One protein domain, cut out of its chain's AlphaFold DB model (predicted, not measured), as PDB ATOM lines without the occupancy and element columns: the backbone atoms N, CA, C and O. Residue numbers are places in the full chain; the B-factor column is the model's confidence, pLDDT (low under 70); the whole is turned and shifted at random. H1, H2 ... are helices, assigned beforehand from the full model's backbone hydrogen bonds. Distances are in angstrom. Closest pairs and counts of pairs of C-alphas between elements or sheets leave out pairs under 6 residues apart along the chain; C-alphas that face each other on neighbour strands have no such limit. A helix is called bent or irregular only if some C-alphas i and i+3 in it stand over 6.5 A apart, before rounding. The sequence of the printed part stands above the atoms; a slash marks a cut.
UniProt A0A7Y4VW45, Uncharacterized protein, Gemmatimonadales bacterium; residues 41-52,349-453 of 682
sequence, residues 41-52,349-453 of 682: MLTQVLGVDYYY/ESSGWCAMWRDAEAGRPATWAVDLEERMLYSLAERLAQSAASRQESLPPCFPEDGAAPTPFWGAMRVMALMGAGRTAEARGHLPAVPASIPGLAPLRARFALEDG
ATOM      1  N   MET A  41     -19.338 -20.109  -8.754       82.81
ATOM      2  CA  MET A  41     -20.734 -20.567  -8.731       82.81
ATOM      3  C   MET A  41     -21.616 -19.615  -7.915       82.81
ATOM      4  O   MET A  41     -22.690 -19.246  -8.381       82.81
ATOM      5  N   LEU A  42     -21.157 -19.168  -6.740       85.69
ATOM      6  CA  LEU A  42     -21.887 -18.215  -5.903       85.69
ATOM      7  C   LEU A  42     -22.126 -16.917  -6.674       85.69
ATOM      8  O   LEU A  42     -23.265 -16.486  -6.805       85.69
ATOM      9  N   THR A  43     -21.083 -16.375  -7.301       82.38
ATOM     10  CA  THR A  43     -21.179 -15.186  -8.156       82.38
ATOM     11  C   THR A  43     -22.216 -15.353  -9.271       82.38
ATOM     12  O   THR A  43     -22.957 -14.418  -9.561       82.38
ATOM     13  N   GLN A  44     -22.324 -16.537  -9.886       80.25
ATOM     14  CA  GLN A  44     -23.347 -16.801 -10.906       80.25
ATOM     15  C   GLN A  44     -24.764 -16.858 -10.333       80.25
ATOM     16  O   GLN A  44     -25.687 -16.372 -10.980       80.25
ATOM     17  N   VAL A  45     -24.954 -17.432  -9.141       82.50
ATOM     18  CA  VAL A  45     -26.264 -17.420  -8.468       82.50
ATOM     19  C   VAL A  45     -26.672 -15.983  -8.132       82.50
ATOM     20  O   VAL A  45     -27.801 -15.590  -8.413       82.50
ATOM     21  N   LEU A  46     -25.736 -15.177  -7.627       78.06
ATOM     22  CA  LEU A  46     -25.964 -13.774  -7.268       78.06
ATOM     23  C   LEU A  46     -26.143 -12.857  -8.480       78.06
ATOM     24  O   LEU A  46     -26.868 -11.875  -8.403       78.06
ATOM     25  N   GLY A  47     -25.503 -13.169  -9.607       66.25
ATOM     26  CA  GLY A  47     -25.625 -12.393 -10.842       66.25
ATOM     27  C   GLY A  47     -26.999 -12.496 -11.510       66.25
ATOM     28  O   GLY A  47     -27.318 -11.663 -12.356       66.25
ATOM     29  N   VAL A  48     -27.806 -13.501 -11.147       60.19
ATOM     30  CA  VAL A  48     -29.184 -13.673 -11.642       60.19
ATOM     31  C   VAL A  48     -30.211 -13.076 -10.678       60.19
ATOM     32  O   VAL A  48     -31.303 -12.700 -11.107       60.19
ATOM     33  N   ASP A  49     -29.870 -12.955  -9.394       57.06
ATOM     34  CA  ASP A  49     -30.762 -12.354  -8.414       57.06
ATOM     35  C   ASP A  49     -30.714 -10.820  -8.491       57.06
ATOM     36  O   ASP A  49     -29.673 -10.180  -8.317       57.06
ATOM     37  N   TYR A  50     -31.873 -10.215  -8.755       51.56
ATOM     38  CA  TYR A  50     -32.020  -8.765  -8.855       51.56
ATOM     39  C   TYR A  50     -31.732  -8.031  -7.533       51.56
ATOM     40  O   TYR A  50     -31.493  -6.821  -7.584       51.56
ATOM     41  N   TYR A  51     -31.741  -8.726  -6.391       57.81
ATOM     42  CA  TYR A  51     -31.764  -8.146  -5.046       57.81
ATOM     43  C   TYR A  51     -30.427  -8.232  -4.298       57.81
ATOM     44  O   TYR A  51     -30.099  -7.308  -3.553       57.81
ATOM     45  N   TYR A  52     -29.632  -9.281  -4.536       52.19
ATOM     46  CA  TYR A  52     -28.400  -9.568  -3.777       52.19
ATOM     47  C   TYR A  52     -27.111  -9.565  -4.618       52.19
ATOM     48  O   TYR A  52     -26.038  -9.896  -4.117       52.19
ATOM     49  N   GLU A 349     -20.733 -13.761  14.180       85.12
ATOM     50  CA  GLU A 349     -20.654 -14.692  15.304       85.12
ATOM     51  C   GLU A 349     -21.853 -15.649  15.349       85.12
ATOM     52  O   GLU A 349     -23.006 -15.235  15.206       85.12
ATOM     53  N   SER A 350     -21.593 -16.934  15.615       85.94
ATOM     54  CA  SER A 350     -22.625 -17.980  15.604       85.94
ATOM     55  C   SER A 350     -23.754 -17.744  16.610       85.94
ATOM     56  O   SER A 350     -24.901 -18.045  16.303       85.94
ATOM     57  N   SER A 351     -23.469 -17.205  17.800       86.62
ATOM     58  CA  SER A 351     -24.489 -16.928  18.826       86.62
ATOM     59  C   SER A 351     -25.478 -15.852  18.370       86.62
ATOM     60  O   SER A 351     -26.690 -16.059  18.461       86.62
ATOM     61  N   GLY A 352     -24.965 -14.742  17.831       89.00
ATOM     62  CA  GLY A 352     -25.775 -13.672  17.251       89.00
ATOM     63  C   GLY A 352     -26.568 -14.159  16.041       89.00
ATOM     64  O   GLY A 352     -27.763 -13.886  15.939       89.00
ATOM     65  N   TRP A 353     -25.935 -14.948  15.168       92.56
ATOM     66  CA  TRP A 353     -26.609 -15.548  14.016       92.56
ATOM     67  C   TRP A 353     -27.751 -16.459  14.482       92.56
ATOM     68  O   TRP A 353     -28.871 -16.331  14.010       92.56
ATOM     69  N   CYS A 354     -27.533 -17.313  15.485       94.19
ATOM     70  CA  CYS A 354     -28.574 -18.207  15.994       94.19
ATOM     71  C   CYS A 354     -29.723 -17.521  16.728       94.19
ATOM     72  O   CYS A 354     -30.823 -18.069  16.764       94.19
ATOM     73  N   ALA A 355     -29.496 -16.371  17.359       91.62
ATOM     74  CA  ALA A 355     -30.592 -15.568  17.894       91.62
ATOM     75  C   ALA A 355     -31.455 -15.019  16.752       91.62
ATOM     76  O   ALA A 355     -32.653 -15.273  16.712       91.62
ATOM     77  N   MET A 356     -30.813 -14.391  15.766       92.38
ATOM     78  CA  MET A 356     -31.487 -13.789  14.619       92.38
ATOM     79  C   MET A 356     -32.238 -14.808  13.753       92.38
ATOM     80  O   MET A 356     -33.324 -14.513  13.265       92.38
ATOM     81  N   TRP A 357     -31.692 -16.020  13.600       94.06
ATOM     82  CA  TRP A 357     -32.336 -17.089  12.835       94.06
ATOM     83  C   TRP A 357     -33.631 -17.538  13.509       94.06
ATOM     84  O   TRP A 357     -34.666 -17.620  12.859       94.06
ATOM     85  N   ARG A 358     -33.598 -17.751  14.832       93.62
ATOM     86  CA  ARG A 358     -34.789 -18.118  15.612       93.62
ATOM     87  C   ARG A 358     -35.852 -17.025  15.585       93.62
ATOM     88  O   ARG A 358     -37.034 -17.342  15.495       93.62
ATOM     89  N   ASP A 359     -35.440 -15.759  15.629       91.25
ATOM     90  CA  ASP A 359     -36.361 -14.628  15.500       91.25
ATOM     91  C   ASP A 359     -37.034 -14.608  14.119       91.25
ATOM     92  O   ASP A 359     -38.231 -14.333  14.018       91.25
ATOM     93  N   ALA A 360     -36.289 -14.927  13.056       93.00
ATOM     94  CA  ALA A 360     -36.838 -15.046  11.710       93.00
ATOM     95  C   ALA A 360     -37.801 -16.242  11.596       93.00
ATOM     96  O   ALA A 360     -38.932 -16.081  11.141       93.00
ATOM     97  N   GLU A 361     -37.418 -17.419  12.098       92.12
ATOM     98  CA  GLU A 361     -38.272 -18.613  12.091       92.12
ATOM     99  C   GLU A 361     -39.591 -18.386  12.841       92.12
ATOM    100  O   GLU A 361     -40.655 -18.756  12.339       92.12
ATOM    101  N   ALA A 362     -39.539 -17.731  14.005       92.25
ATOM    102  CA  ALA A 362     -40.723 -17.372  14.784       92.25
ATOM    103  C   ALA A 362     -41.633 -16.359  14.063       92.25
ATOM    104  O   ALA A 362     -42.836 -16.329  14.314       92.25
ATOM    105  N   GLY A 363     -41.072 -15.545  13.163       90.69
ATOM    106  CA  GLY A 363     -41.797 -14.568  12.351       90.69
ATOM    107  C   GLY A 363     -42.468 -15.138  11.096       90.69
ATOM    108  O   GLY A 363     -43.192 -14.415  10.406       90.69
ATOM    109  N   ARG A 364     -42.254 -16.415  10.754       89.06
ATOM    110  CA  ARG A 364     -42.879 -17.033   9.573       89.06
ATOM    111  C   ARG A 364     -44.416 -17.062   9.692       89.06
ATOM    112  O   ARG A 364     -44.940 -17.291  10.780       89.06
ATOM    113  N   PRO A 365     -45.164 -16.895   8.579       89.38
ATOM    114  CA  PRO A 365     -44.713 -16.770   7.186       89.38
ATOM    115  C   PRO A 365     -44.528 -15.310   6.718       89.38
ATOM    116  O   PRO A 365     -44.693 -15.026   5.531       89.38
ATOM    117  N   ALA A 366     -44.246 -14.359   7.618       89.50
ATOM    118  CA  ALA A 366     -44.120 -12.956   7.235       89.50
ATOM    119  C   ALA A 366     -42.982 -12.729   6.221       89.50
ATOM    120  O   ALA A 366     -41.922 -13.351   6.283       89.50
ATOM    121  N   THR A 367     -43.182 -11.795   5.290       87.12
ATOM    122  CA  THR A 367     -42.218 -11.519   4.210       87.12
ATOM    123  C   THR A 367     -40.879 -10.989   4.722       87.12
ATOM    124  O   THR A 367     -39.839 -11.350   4.179       87.12
ATOM    125  N   TRP A 368     -40.885 -10.186   5.793       88.62
ATOM    126  CA  TRP A 368     -39.659  -9.703   6.439       88.62
ATOM    127  C   TRP A 368     -38.828 -10.848   7.032       88.62
ATOM    128  O   TRP A 368     -37.602 -10.776   7.020       88.62
ATOM    129  N   ALA A 369     -39.478 -11.903   7.534       91.88
ATOM    130  CA  ALA A 369     -38.807 -13.046   8.144       91.88
ATOM    131  C   ALA A 369     -38.088 -13.878   7.080       91.88
ATOM    132  O   ALA A 369     -36.914 -14.202   7.233       91.88
ATOM    133  N   VAL A 370     -38.763 -14.136   5.957       90.44
ATOM    134  CA  VAL A 370     -38.166 -14.823   4.804       90.44
ATOM    135  C   VAL A 370     -36.984 -14.029   4.230       90.44
ATOM    136  O   VAL A 370     -35.936 -14.615   3.974       90.44
ATOM    137  N   ASP A 371     -37.109 -12.703   4.086       88.31
ATOM    138  CA  ASP A 371     -35.998 -11.829   3.664       88.31
ATOM    139  C   ASP A 371     -34.811 -11.888   4.639       88.31
ATOM    140  O   ASP A 371     -33.657 -11.993   4.219       88.31
ATOM    141  N   LEU A 372     -35.073 -11.863   5.949       90.62
ATOM    142  CA  LEU A 372     -34.021 -11.975   6.956       90.62
ATOM    143  C   LEU A 372     -33.261 -13.304   6.829       90.62
ATOM    144  O   LEU A 372     -32.032 -13.304   6.805       90.62
ATOM    145  N   GLU A 373     -33.962 -14.426   6.667       92.62
ATOM    146  CA  GLU A 373     -33.325 -15.728   6.453       92.62
ATOM    147  C   GLU A 373     -32.484 -15.772   5.171       92.62
ATOM    148  O   GLU A 373     -31.358 -16.271   5.179       92.62
ATOM    149  N   GLU A 374     -33.000 -15.221   4.069       90.44
ATOM    150  CA  GLU A 374     -32.275 -15.124   2.800       90.44
ATOM    151  C   GLU A 374     -30.973 -14.329   2.947       90.44
ATOM    152  O   GLU A 374     -29.921 -14.795   2.504       90.44
ATOM    153  N   ARG A 375     -31.004 -13.178   3.633       88.38
ATOM    154  CA  ARG A 375     -29.804 -12.378   3.949       88.38
ATOM    155  C   ARG A 375     -28.809 -13.143   4.794       88.38
ATOM    156  O   ARG A 375     -27.601 -13.044   4.572       88.38
ATOM    157  N   MET A 376     -29.305 -13.871   5.787       92.38
ATOM    158  CA  MET A 376     -28.470 -14.646   6.691       92.38
ATOM    159  C   MET A 376     -27.771 -15.793   5.968       92.38
ATOM    160  O   MET A 376     -26.575 -16.003   6.188       92.38
ATOM    161  N   LEU A 377     -28.481 -16.498   5.081       93.50
ATOM    162  CA  LEU A 377     -27.914 -17.540   4.228       93.50
ATOM    163  C   LEU A 377     -26.944 -16.962   3.196       93.50
ATOM    164  O   LEU A 377     -25.876 -17.532   2.994       93.50
ATOM    165  N   TYR A 378     -27.286 -15.826   2.585       90.12
ATOM    166  CA  TYR A 378     -26.417 -15.110   1.655       90.12
ATOM    167  C   TYR A 378     -25.091 -14.707   2.315       90.12
ATOM    168  O   TYR A 378     -24.025 -15.105   1.848       90.12
ATOM    169  N   SER A 379     -25.154 -13.988   3.440       89.31
ATOM    170  CA  SER A 379     -23.977 -13.553   4.201       89.31
ATOM    171  C   SER A 379     -23.119 -14.744   4.634       89.31
ATOM    172  O   SER A 379     -21.894 -14.714   4.519       89.31
ATOM    173  N   LEU A 380     -23.742 -15.840   5.078       92.00
ATOM    174  CA  LEU A 380     -23.021 -17.066   5.419       92.00
ATOM    175  C   LEU A 380     -22.342 -17.698   4.193       92.00
ATOM    176  O   LEU A 380     -21.171 -18.065   4.268       92.00
ATOM    177  N   ALA A 381     -23.044 -17.807   3.063       91.12
ATOM    178  CA  ALA A 381     -22.500 -18.359   1.825       91.12
ATOM    179  C   ALA A 381     -21.320 -17.528   1.293       91.12
ATOM    180  O   ALA A 381     -20.329 -18.110   0.844       91.12
ATOM    181  N   GLU A 382     -21.409 -16.198   1.372       87.81
ATOM    182  CA  GLU A 382     -20.348 -15.262   0.988       87.81
ATOM    183  C   GLU A 382     -19.125 -15.385   1.903       87.81
ATOM    184  O   GLU A 382     -18.006 -15.544   1.410       87.81
ATOM    185  N   ARG A 383     -19.315 -15.391   3.228       87.50
ATOM    186  CA  ARG A 383     -18.210 -15.576   4.183       87.50
ATOM    187  C   ARG A 383     -17.483 -16.896   3.961       87.50
ATOM    188  O   ARG A 383     -16.264 -16.893   3.802       87.50
ATOM    189  N   LEU A 384     -18.229 -17.992   3.801       88.12
ATOM    190  CA  LEU A 384     -17.669 -19.302   3.461       88.12
ATOM    191  C   LEU A 384     -16.916 -19.293   2.120       88.12
ATOM    192  O   LEU A 384     -15.968 -20.057   1.951       88.12
ATOM    193  N   ALA A 385     -17.292 -18.433   1.165       84.00
ATOM    194  CA  ALA A 385     -16.567 -18.299  -0.103       84.00
ATOM    195  C   ALA A 385     -15.206 -17.638   0.105       84.00
ATOM    196  O   ALA A 385     -14.195 -18.110  -0.420       84.00
ATOM    197  N   GLN A 386     -15.184 -16.581   0.914       81.25
ATOM    198  CA  GLN A 386     -13.986 -15.817   1.244       81.25
ATOM    199  C   GLN A 386     -13.032 -16.613   2.152       81.25
ATOM    200  O   GLN A 386     -11.812 -16.530   1.993       81.25
ATOM    201  N   SER A 387     -13.569 -17.427   3.067       75.12
ATOM    202  CA  SER A 387     -12.810 -18.249   4.018       75.12
ATOM    203  C   SER A 387     -12.491 -19.664   3.513       75.12
ATOM    204  O   SER A 387     -11.727 -20.389   4.154       75.12
ATOM    205  N   ALA A 388     -12.968 -20.060   2.325       60.94
ATOM    206  CA  ALA A 388     -12.692 -21.374   1.728       60.94
ATOM    207  C   ALA A 388     -11.187 -21.694   1.609       60.94
ATOM    208  O   ALA A 388     -10.791 -22.862   1.648       60.94
ATOM    209  N   ALA A 389     -10.333 -20.669   1.492       58.78
ATOM    210  CA  ALA A 389      -8.879 -20.828   1.476       58.78
ATOM    211  C   ALA A 389      -8.282 -21.162   2.859       58.78
ATOM    212  O   ALA A 389      -7.263 -21.848   2.920       58.78
ATOM    213  N   SER A 390      -8.904 -20.714   3.956       56.97
ATOM    214  CA  SER A 390      -8.443 -20.952   5.332       56.97
ATOM    215  C   SER A 390      -9.175 -22.098   6.044       56.97
ATOM    216  O   SER A 390      -8.657 -22.594   7.041       56.97
ATOM    217  N   ARG A 391     -10.340 -22.553   5.541       57.88
ATOM    218  CA  ARG A 391     -11.201 -23.606   6.137       57.88
ATOM    219  C   ARG A 391     -11.535 -23.390   7.623       57.88
ATOM    220  O   ARG A 391     -11.787 -24.351   8.344       57.88
ATOM    221  N   GLN A 392     -11.504 -22.149   8.098       61.09
ATOM    222  CA  GLN A 392     -11.693 -21.836   9.519       61.09
ATOM    223  C   GLN A 392     -13.161 -21.668   9.923       61.09
ATOM    224  O   GLN A 392     -13.463 -21.655  11.111       61.09
ATOM    225  N   GLU A 393     -14.071 -21.550   8.960       75.56
ATOM    226  CA  GLU A 393     -15.464 -21.204   9.219       75.56
ATOM    227  C   GLU A 393     -16.380 -22.419   9.031       75.56
ATOM    228  O   GLU A 393     -16.373 -23.072   7.986       75.56
ATOM    229  N   SER A 394     -17.148 -22.747  10.070       84.69
ATOM    230  CA  SER A 394     -18.147 -23.816  10.069       84.69
ATOM    231  C   SER A 394     -19.558 -23.239   9.991       84.69
ATOM    232  O   SER A 394     -19.782 -22.071  10.309       84.69
ATOM    233  N   LEU A 395     -20.539 -24.072   9.637       91.25
ATOM    234  CA  LEU A 395     -21.939 -23.664   9.756       91.25
ATOM    235  C   LEU A 395     -22.297 -23.373  11.224       91.25
ATOM    236  O   LEU A 395     -21.808 -24.078  12.114       91.25
ATOM    237  N   PRO A 396     -23.156 -22.375  11.489       92.25
ATOM    238  CA  PRO A 396     -23.720 -22.163  12.815       92.25
ATOM    239  C   PRO A 396     -24.489 -23.407  13.304       92.25
ATOM    240  O   PRO A 396     -25.110 -24.087  12.485       92.25
ATOM    241  N   PRO A 397     -24.519 -23.701  14.619       92.06
ATOM    242  CA  PRO A 397     -25.223 -24.875  15.158       92.06
ATOM    243  C   PRO A 397     -26.727 -24.914  14.856       92.06
ATOM    244  O   PRO A 397     -27.320 -25.979  14.793       92.06
ATOM    245  N   CYS A 398     -27.335 -23.748  14.678       92.12
ATOM    246  CA  CYS A 398     -28.749 -23.545  14.365       92.12
ATOM    247  C   CYS A 398     -29.021 -23.420  12.854       92.12
ATOM    248  O   CYS A 398     -30.060 -22.899  12.462       92.12
ATOM    249  N   PHE A 399     -28.067 -23.796  11.997       94.31
ATOM    250  CA  PHE A 399     -28.275 -23.781  10.552       94.31
ATOM    251  C   PHE A 399     -29.494 -24.646  10.180       94.31
ATOM    252  O   PHE A 399     -29.611 -25.754  10.705       94.31
ATOM    253  N   PRO A 400     -30.379 -24.197   9.269       91.19
ATOM    254  CA  PRO A 400     -31.641 -24.877   8.994       91.19
ATOM    255  C   PRO A 400     -31.450 -26.314   8.511       91.19
ATOM    256  O   PRO A 400     -30.898 -26.573   7.430       91.19
ATOM    257  N   GLU A 401     -31.971 -27.251   9.299       85.06
ATOM    258  CA  GLU A 401     -31.986 -28.675   8.966       85.06
ATOM    259  C   GLU A 401     -33.044 -28.991   7.904       85.06
ATOM    260  O   GLU A 401     -32.755 -29.735   6.962       85.06
ATOM    261  N   ASP A 402     -34.226 -28.370   8.003       78.62
ATOM    262  CA  ASP A 402     -35.310 -28.557   7.039       78.62
ATOM    263  C   ASP A 402     -34.928 -27.996   5.657       78.62
ATOM    264  O   ASP A 402     -34.363 -26.909   5.507       78.62
ATOM    265  N   GLY A 403     -35.223 -28.786   4.626       72.94
ATOM    266  CA  GLY A 403     -35.058 -28.426   3.225       72.94
ATOM    267  C   GLY A 403     -36.282 -27.733   2.621       72.94
ATOM    268  O   GLY A 403     -36.255 -27.441   1.425       72.94
ATOM    269  N   ALA A 404     -37.350 -27.490   3.382       80.75
ATOM    270  CA  ALA A 404     -38.504 -26.724   2.927       80.75
ATOM    271  C   ALA A 404     -38.125 -25.247   2.716       80.75
ATOM    272  O   ALA A 404     -38.145 -24.428   3.633       80.75
ATOM    273  N   ALA A 405     -37.752 -24.916   1.481       82.12
ATOM    274  CA  ALA A 405     -37.366 -23.567   1.102       82.12
ATOM    275  C   ALA A 405     -38.612 -22.686   0.875       82.12
ATOM    276  O   ALA A 405     -39.424 -23.020   0.005       82.12
ATOM    277  N   PRO A 406     -38.762 -21.546   1.577       86.69
ATOM    278  CA  PRO A 406     -39.867 -20.615   1.346       86.69
ATOM    279  C   PRO A 406     -39.780 -19.932  -0.026       86.69
ATOM    280  O   PRO A 406     -40.798 -19.514  -0.577       86.69
ATOM    281  N   THR A 407     -38.577 -19.835  -0.602       88.69
ATOM    282  CA  THR A 407     -38.335 -19.239  -1.920       88.69
ATOM    283  C   THR A 407     -37.236 -19.993  -2.685       88.69
ATOM    284  O   THR A 407     -36.411 -20.698  -2.090       88.69
ATOM    285  N   PRO A 408     -37.151 -19.816  -4.018       89.56
ATOM    286  CA  PRO A 408     -36.042 -20.353  -4.804       89.56
ATOM    287  C   PRO A 408     -34.667 -19.794  -4.400       89.56
ATOM    288  O   PRO A 408     -33.690 -20.544  -4.421       89.56
ATOM    289  N   PHE A 409     -34.580 -18.506  -4.036       87.62
ATOM    290  CA  PHE A 409     -33.318 -17.874  -3.628       87.62
ATOM    291  C   PHE A 409     -32.831 -18.420  -2.287       87.62
ATOM    292  O   PHE A 409     -31.668 -18.805  -2.177       87.62
ATOM    293  N   TRP A 410     -33.730 -18.574  -1.312       92.38
ATOM    294  CA  TRP A 410     -33.432 -19.225  -0.039       92.38
ATOM    295  C   TRP A 410     -32.837 -20.620  -0.255       92.38
ATOM    296  O   TRP A 410     -31.756 -20.930   0.251       92.38
ATOM    297  N   GLY A 411     -33.491 -21.444  -1.086       92.88
ATOM    298  CA  GLY A 411     -33.012 -22.793  -1.399       92.88
ATOM    299  C   GLY A 411     -31.640 -22.772  -2.069       92.88
ATOM    300  O   GLY A 411     -30.755 -23.561  -1.731       92.88
ATOM    301  N   ALA A 412     -31.420 -21.821  -2.978       92.31
ATOM    302  CA  ALA A 412     -30.130 -21.638  -3.620       92.31
ATOM    303  C   ALA A 412     -29.031 -21.249  -2.622       92.31
ATOM    304  O   ALA A 412     -27.983 -21.892  -2.608       92.31
ATOM    305  N   MET A 413     -29.266 -20.260  -1.757       93.19
ATOM    306  CA  MET A 413     -28.286 -19.834  -0.753       93.19
ATOM    307  C   MET A 413     -27.999 -20.927   0.274       93.19
ATOM    308  O   MET A 413     -26.840 -21.113   0.643       93.19
ATOM    309  N   ARG A 414     -28.997 -21.731   0.663       94.62
ATOM    310  CA  ARG A 414     -28.778 -22.907   1.519       94.62
ATOM    311  C   ARG A 414     -27.857 -23.932   0.859       94.62
ATOM    312  O   ARG A 414     -26.914 -24.397   1.500       94.62
ATOM    313  N   VAL A 415     -28.088 -24.269  -0.416       94.12
ATOM    314  CA  VAL A 415     -27.182 -25.146  -1.184       94.12
ATOM    315  C   VAL A 415     -25.765 -24.574  -1.195       94.12
ATOM    316  O   VAL A 415     -24.811 -25.316  -0.958       94.12
ATOM    317  N   MET A 416     -25.615 -23.272  -1.453       92.56
ATOM    318  CA  MET A 416     -24.299 -22.638  -1.499       92.56
ATOM    319  C   MET A 416     -23.616 -22.672  -0.124       92.56
ATOM    320  O   MET A 416     -22.494 -23.154  -0.030       92.56
ATOM    321  N   ALA A 417     -24.295 -22.305   0.962       93.12
ATOM    322  CA  ALA A 417     -23.728 -22.388   2.310       93.12
ATOM    323  C   ALA A 417     -23.274 -23.821   2.670       93.12
ATOM    324  O   ALA A 417     -22.157 -24.016   3.149       93.12
ATOM    325  N   LEU A 418     -24.081 -24.846   2.361       92.88
ATOM    326  CA  LEU A 418     -23.696 -26.251   2.558       92.88
ATOM    327  C   LEU A 418     -22.447 -26.628   1.745       92.88
ATOM    328  O   LEU A 418     -21.553 -27.301   2.262       92.88
ATOM    329  N   MET A 419     -22.363 -26.176   0.489       90.25
ATOM    330  CA  MET A 419     -21.190 -26.381  -0.367       90.25
ATOM    331  C   MET A 419     -19.941 -25.685   0.184       90.25
ATOM    332  O   MET A 419     -18.880 -26.308   0.235       90.25
ATOM    333  N   GLY A 420     -20.063 -24.427   0.614       88.75
ATOM    334  CA  GLY A 420     -18.969 -23.638   1.181       88.75
ATOM    335  C   GLY A 420     -18.406 -24.251   2.464       88.75
ATOM    336  O   GLY A 420     -17.194 -24.294   2.647       88.75
ATOM    337  N   ALA A 421     -19.271 -24.835   3.296       89.62
ATOM    338  CA  ALA A 421     -18.881 -25.558   4.504       89.62
ATOM    339  C   ALA A 421     -18.397 -27.003   4.254       89.62
ATOM    340  O   ALA A 421     -18.116 -27.740   5.199       89.62
ATOM    341  N   GLY A 422     -18.334 -27.456   2.997       88.31
ATOM    342  CA  GLY A 422     -17.897 -28.808   2.639       88.31
ATOM    343  C   GLY A 422     -18.928 -29.921   2.876       88.31
ATOM    344  O   GLY A 422     -18.627 -31.086   2.603       88.31
ATOM    345  N   ARG A 423     -20.164 -29.605   3.293       90.62
ATOM    346  CA  ARG A 423     -21.282 -30.557   3.485       90.62
ATOM    347  C   ARG A 423     -21.932 -30.941   2.148       90.62
ATOM    348  O   ARG A 423     -23.128 -30.774   1.918       90.62
ATOM    349  N   THR A 424     -21.117 -31.483   1.245       89.06
ATOM    350  CA  THR A 424     -21.479 -31.750  -0.160       89.06
ATOM    351  C   THR A 424     -22.642 -32.740  -0.299       89.06
ATOM    352  O   THR A 424     -23.488 -32.573  -1.175       89.06
ATOM    353  N   ALA A 425     -22.719 -33.755   0.570       91.06
ATOM    354  CA  ALA A 425     -23.797 -34.748   0.542       91.06
ATOM    355  C   ALA A 425     -25.172 -34.118   0.826       91.06
ATOM    356  O   ALA A 425     -26.150 -34.423   0.147       91.06
ATOM    357  N   GLU A 426     -25.237 -33.185   1.772       92.94
ATOM    358  CA  GLU A 426     -26.474 -32.483   2.122       92.94
ATOM    359  C   GLU A 426     -26.856 -31.446   1.074       92.94
ATOM    360  O   GLU A 426     -28.025 -31.353   0.701       92.94
ATOM    361  N   ALA A 427     -25.871 -30.724   0.526       93.00
ATOM    362  CA  ALA A 427     -26.098 -29.851  -0.622       93.00
ATOM    363  C   ALA A 427     -26.703 -30.639  -1.795       93.00
ATOM    364  O   ALA A 427     -27.672 -30.194  -2.410       93.00
ATOM    365  N   ARG A 428     -26.176 -31.841  -2.069       92.56
ATOM    366  CA  ARG A 428     -26.693 -32.750  -3.101       92.56
ATOM    367  C   ARG A 428     -28.110 -33.231  -2.796       92.56
ATOM    368  O   ARG A 428     -28.920 -33.261  -3.716       92.56
ATOM    369  N   GLY A 429     -28.416 -33.573  -1.544       91.56
ATOM    370  CA  GLY A 429     -29.760 -33.980  -1.124       91.56
ATOM    371  C   GLY A 429     -30.804 -32.866  -1.249       91.56
ATOM    372  O   GLY A 429     -31.949 -33.136  -1.597       91.56
ATOM    373  N   HIS A 430     -30.407 -31.610  -1.030       92.00
ATOM    374  CA  HIS A 430     -31.308 -30.457  -1.097       92.00
ATOM    375  C   HIS A 430     -31.495 -29.894  -2.517       92.00
ATOM    376  O   HIS A 430     -32.563 -29.385  -2.848       92.00
ATOM    377  N   LEU A 431     -30.487 -30.014  -3.386       91.62
ATOM    378  CA  LEU A 431     -30.495 -29.440  -4.737       91.62
ATOM    379  C   LEU A 431     -31.728 -29.792  -5.607       91.62
ATOM    380  O   LEU A 431     -32.166 -28.913  -6.354       91.62
ATOM    381  N   PRO A 432     -32.314 -31.010  -5.546       90.25
ATOM    382  CA  PRO A 432     -33.536 -31.343  -6.282       90.25
ATOM    383  C   PRO A 432     -34.775 -30.541  -5.859       90.25
ATOM    384  O   PRO A 432     -35.667 -30.361  -6.682       90.25
ATOM    385  N   ALA A 433     -34.831 -30.051  -4.614       88.81
ATOM    386  CA  ALA A 433     -35.936 -29.225  -4.119       88.81
ATOM    387  C   ALA A 433     -35.859 -27.772  -4.623       88.81
ATOM    388  O   ALA A 433     -36.855 -27.053  -4.613       88.81
ATOM    389  N   VAL A 434     -34.686 -27.334  -5.096       90.69
ATOM    390  CA  VAL A 434     -34.497 -25.993  -5.658       90.69
ATOM    391  C   VAL A 434     -34.892 -25.998  -7.141       90.69
ATOM    392  O   VAL A 434     -34.387 -26.844  -7.893       90.69
ATOM    393  N   PRO A 435     -35.720 -25.045  -7.615       88.81
ATOM    394  CA  PRO A 435     -36.127 -24.978  -9.016       88.81
ATOM    395  C   PRO A 435     -34.944 -24.977  -9.992       88.81
ATOM    396  O   PRO A 435     -33.954 -24.266  -9.809       88.81
ATOM    397  N   ALA A 436     -35.066 -25.748 -11.075       86.69
ATOM    398  CA  ALA A 436     -34.052 -25.815 -12.131       86.69
ATOM    399  C   ALA A 436     -33.915 -24.503 -12.928       86.69
ATOM    400  O   ALA A 436     -32.942 -24.328 -13.656       86.69
ATOM    401  N   SER A 437     -34.874 -23.581 -12.782       81.00
ATOM    402  CA  SER A 437     -34.849 -22.253 -13.398       81.00
ATOM    403  C   SER A 437     -33.799 -21.318 -12.803       81.00
ATOM    404  O   SER A 437     -33.552 -20.286 -13.413       81.00
ATOM    405  N   ILE A 438     -33.177 -21.653 -11.661       83.88
ATOM    406  CA  ILE A 438     -32.078 -20.880 -11.062       83.88
ATOM    407  C   ILE A 438     -30.773 -21.191 -11.818       83.88
ATOM    408  O   ILE A 438     -30.117 -22.197 -11.515       83.88
ATOM    409  N   PRO A 439     -30.357 -20.360 -12.798       71.25
ATOM    410  CA  PRO A 439     -29.327 -20.733 -13.770       71.25
ATOM    411  C   PRO A 439     -27.952 -20.921 -13.123       71.25
ATOM    412  O   PRO A 439     -27.205 -21.817 -13.512       71.25
ATOM    413  N   GLY A 440     -27.645 -20.145 -12.075       81.81
ATOM    414  CA  GLY A 440     -26.375 -20.237 -11.346       81.81
ATOM    415  C   GLY A 440     -26.127 -21.588 -10.664       81.81
ATOM    416  O   GLY A 440     -24.989 -21.913 -10.343       81.81
ATOM    417  N   LEU A 441     -27.161 -22.419 -10.492       90.06
ATOM    418  CA  LEU A 441     -27.025 -23.758  -9.914       90.06
ATOM    419  C   LEU A 441     -27.008 -24.887 -10.961       90.06
ATOM    420  O   LEU A 441     -26.845 -26.058 -10.595       90.06
ATOM    421  N   ALA A 442     -27.193 -24.592 -12.251       90.88
ATOM    422  CA  ALA A 442     -27.078 -25.598 -13.308       90.88
ATOM    423  C   ALA A 442     -25.678 -26.247 -13.354       90.88
ATOM    424  O   ALA A 442     -25.599 -27.478 -13.409       90.88
ATOM    425  N   PRO A 443     -24.562 -25.500 -13.217       90.06
ATOM    426  CA  PRO A 443     -23.235 -26.110 -13.168       90.06
ATOM    427  C   PRO A 443     -23.054 -27.090 -12.004       90.06
ATOM    428  O   PRO A 443     -22.426 -28.134 -12.171       90.06
ATOM    429  N   LEU A 444     -23.649 -26.798 -10.842       91.25
ATOM    430  CA  LEU A 444     -23.586 -27.672  -9.672       91.25
ATOM    431  C   LEU A 444     -24.393 -28.967  -9.872       91.25
ATOM    432  O   LEU A 444     -23.917 -30.046  -9.520       91.25
ATOM    433  N   ARG A 445     -25.574 -28.891 -10.503       93.50
ATOM    434  CA  ARG A 445     -26.355 -30.084 -10.891       93.50
ATOM    435  C   ARG A 445     -25.572 -30.972 -11.849       93.50
ATOM    436  O   ARG A 445     -25.479 -32.179 -11.625       93.50
ATOM    437  N   ALA A 446     -24.971 -30.362 -12.871       93.19
ATOM    438  CA  ALA A 446     -24.138 -31.074 -13.829       93.19
ATOM    439  C   ALA A 446     -22.950 -31.741 -13.124       93.19
ATOM    440  O   ALA A 446     -22.687 -32.920 -13.349       93.19
ATOM    441  N   ARG A 447     -22.284 -31.029 -12.208       91.25
ATOM    442  CA  ARG A 447     -21.188 -31.568 -11.399       91.25
ATOM    443  C   ARG A 447     -21.600 -32.800 -10.599       91.25
ATOM    444  O   ARG A 447     -20.924 -33.818 -10.693       91.25
ATOM    445  N   PHE A 448     -22.697 -32.742  -9.846       92.31
ATOM    446  CA  PHE A 448     -23.154 -33.892  -9.060       92.31
ATOM    447  C   PHE A 448     -23.544 -35.079  -9.940       92.31
ATOM    448  O   PHE A 448     -23.192 -36.212  -9.622       92.31
ATOM    449  N   ALA A 449     -24.173 -34.837 -11.090       93.44
ATOM    450  CA  ALA A 449     -24.429 -35.899 -12.056       93.44
ATOM    451  C   ALA A 449     -23.131 -36.533 -12.595       93.44
ATOM    452  O   ALA A 449     -23.086 -37.748 -12.778       93.44
ATOM    453  N   LEU A 450     -22.063 -35.754 -12.807       92.50
ATOM    454  CA  LEU A 450     -20.747 -36.291 -13.179       92.50
ATOM    455  C   LEU A 450     -20.122 -37.126 -12.055       92.50
ATOM    456  O   LEU A 450     -19.608 -38.205 -12.334       92.50
ATOM    457  N   GLU A 451     -20.195 -36.655 -10.805       89.50
ATOM    458  CA  GLU A 451     -19.702 -37.381  -9.621       89.50
ATOM    459  C   GLU A 451     -20.434 -38.724  -9.431       89.50
ATOM    460  O   GLU A 451     -19.809 -39.709  -9.049       89.50
ATOM    461  N   ASP A 452     -21.723 -38.795  -9.781       89.88
ATOM    462  CA  ASP A 452     -22.527 -40.028  -9.760       89.88
ATOM    463  C   ASP A 452     -22.323 -40.922 -11.007       89.88
ATOM    464  O   ASP A 452     -23.001 -41.937 -11.176       89.88
ATOM    465  N   GLY A 453     -21.463 -40.531 -11.956       90.69
ATOM    466  CA  GLY A 453     -21.281 -41.243 -13.228       90.69
ATOM    467  C   GLY A 453     -22.462 -41.126 -14.209       90.69
ATOM    468  O   GLY A 453     -22.474 -41.777 -15.262       90.69
TER     469      GLY A 453
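Overview. This is residues 41 to 52 and 349 to 453 of the 682 residues of an uncharacterized protein of Gemmatimonadales bacterium (UniProt A0A7Y4VW45). Four helices, H2, H3, H4 and H5, stand side by side in a bent row with H4 in the core, and H1 and H6 cover H4 on another side. The 117 printed residues hold six named helices, H1 to H6 in chain order, and no named strand: all helix. The whole is compact and rounded, with a radius of gyration of the C-alphas of 13.7 A and spans of 41 by 32 by 24 A.

Arrangement. H1, residues 41 to 48, touches residues 439 to 444 alone of H6, residues 439 to 451, the closest C-alphas, of Val 45 and Gly 440, being 4.0 A apart. H2, residues 350 to 362, forms a helical hairpin with H3, residues 367 to 387, at a shallow tilt of 26 degrees; it touches residues 369 to 376 alone, closest at C-alphas 360 and 369, 4.5 A. H3, the hub, touches H4, residues 408 to 420, the same way at 26 degrees, a shallow tilt, closest at C-alphas 381 and 417, 4.2 A. H4 and H5, residues 424 to 433, form another helical hairpin, closest at C-alphas 415 and 427, 4.9 A. H1 and H3 only just touch, with 3 pairs of C-alphas within 8 A. Every O i to N i+4 pair is within hydrogen-bond range in H2, H3 and H4, but 3 of 4 in H1, 4 of 6 in H5 and 7 of 9 in H6.

Along the chain. H1 begins at C-alpha 41, (-20.734, -20.567, -8.731). H3 is 30.2 A long and H6, 19.7 A, ends at C-alpha 451, (-19.702, -37.381, -9.621). H5 and H6 are only just irregular: C-alphas 429 and 432, and 440 and 443, are 6.9 A apart.

Size, cuts and confidence. C-alphas 363 and 453, the farthest apart, are 42.3 A apart. Residues 53 to 348 are not printed, and C-alphas 52 and 349 are 21.2 A apart across the cut. The link H3 to H4, residues 388 to 407, is long. The pLDDT is under 70 at residues 47 to 52 and 388 to 392.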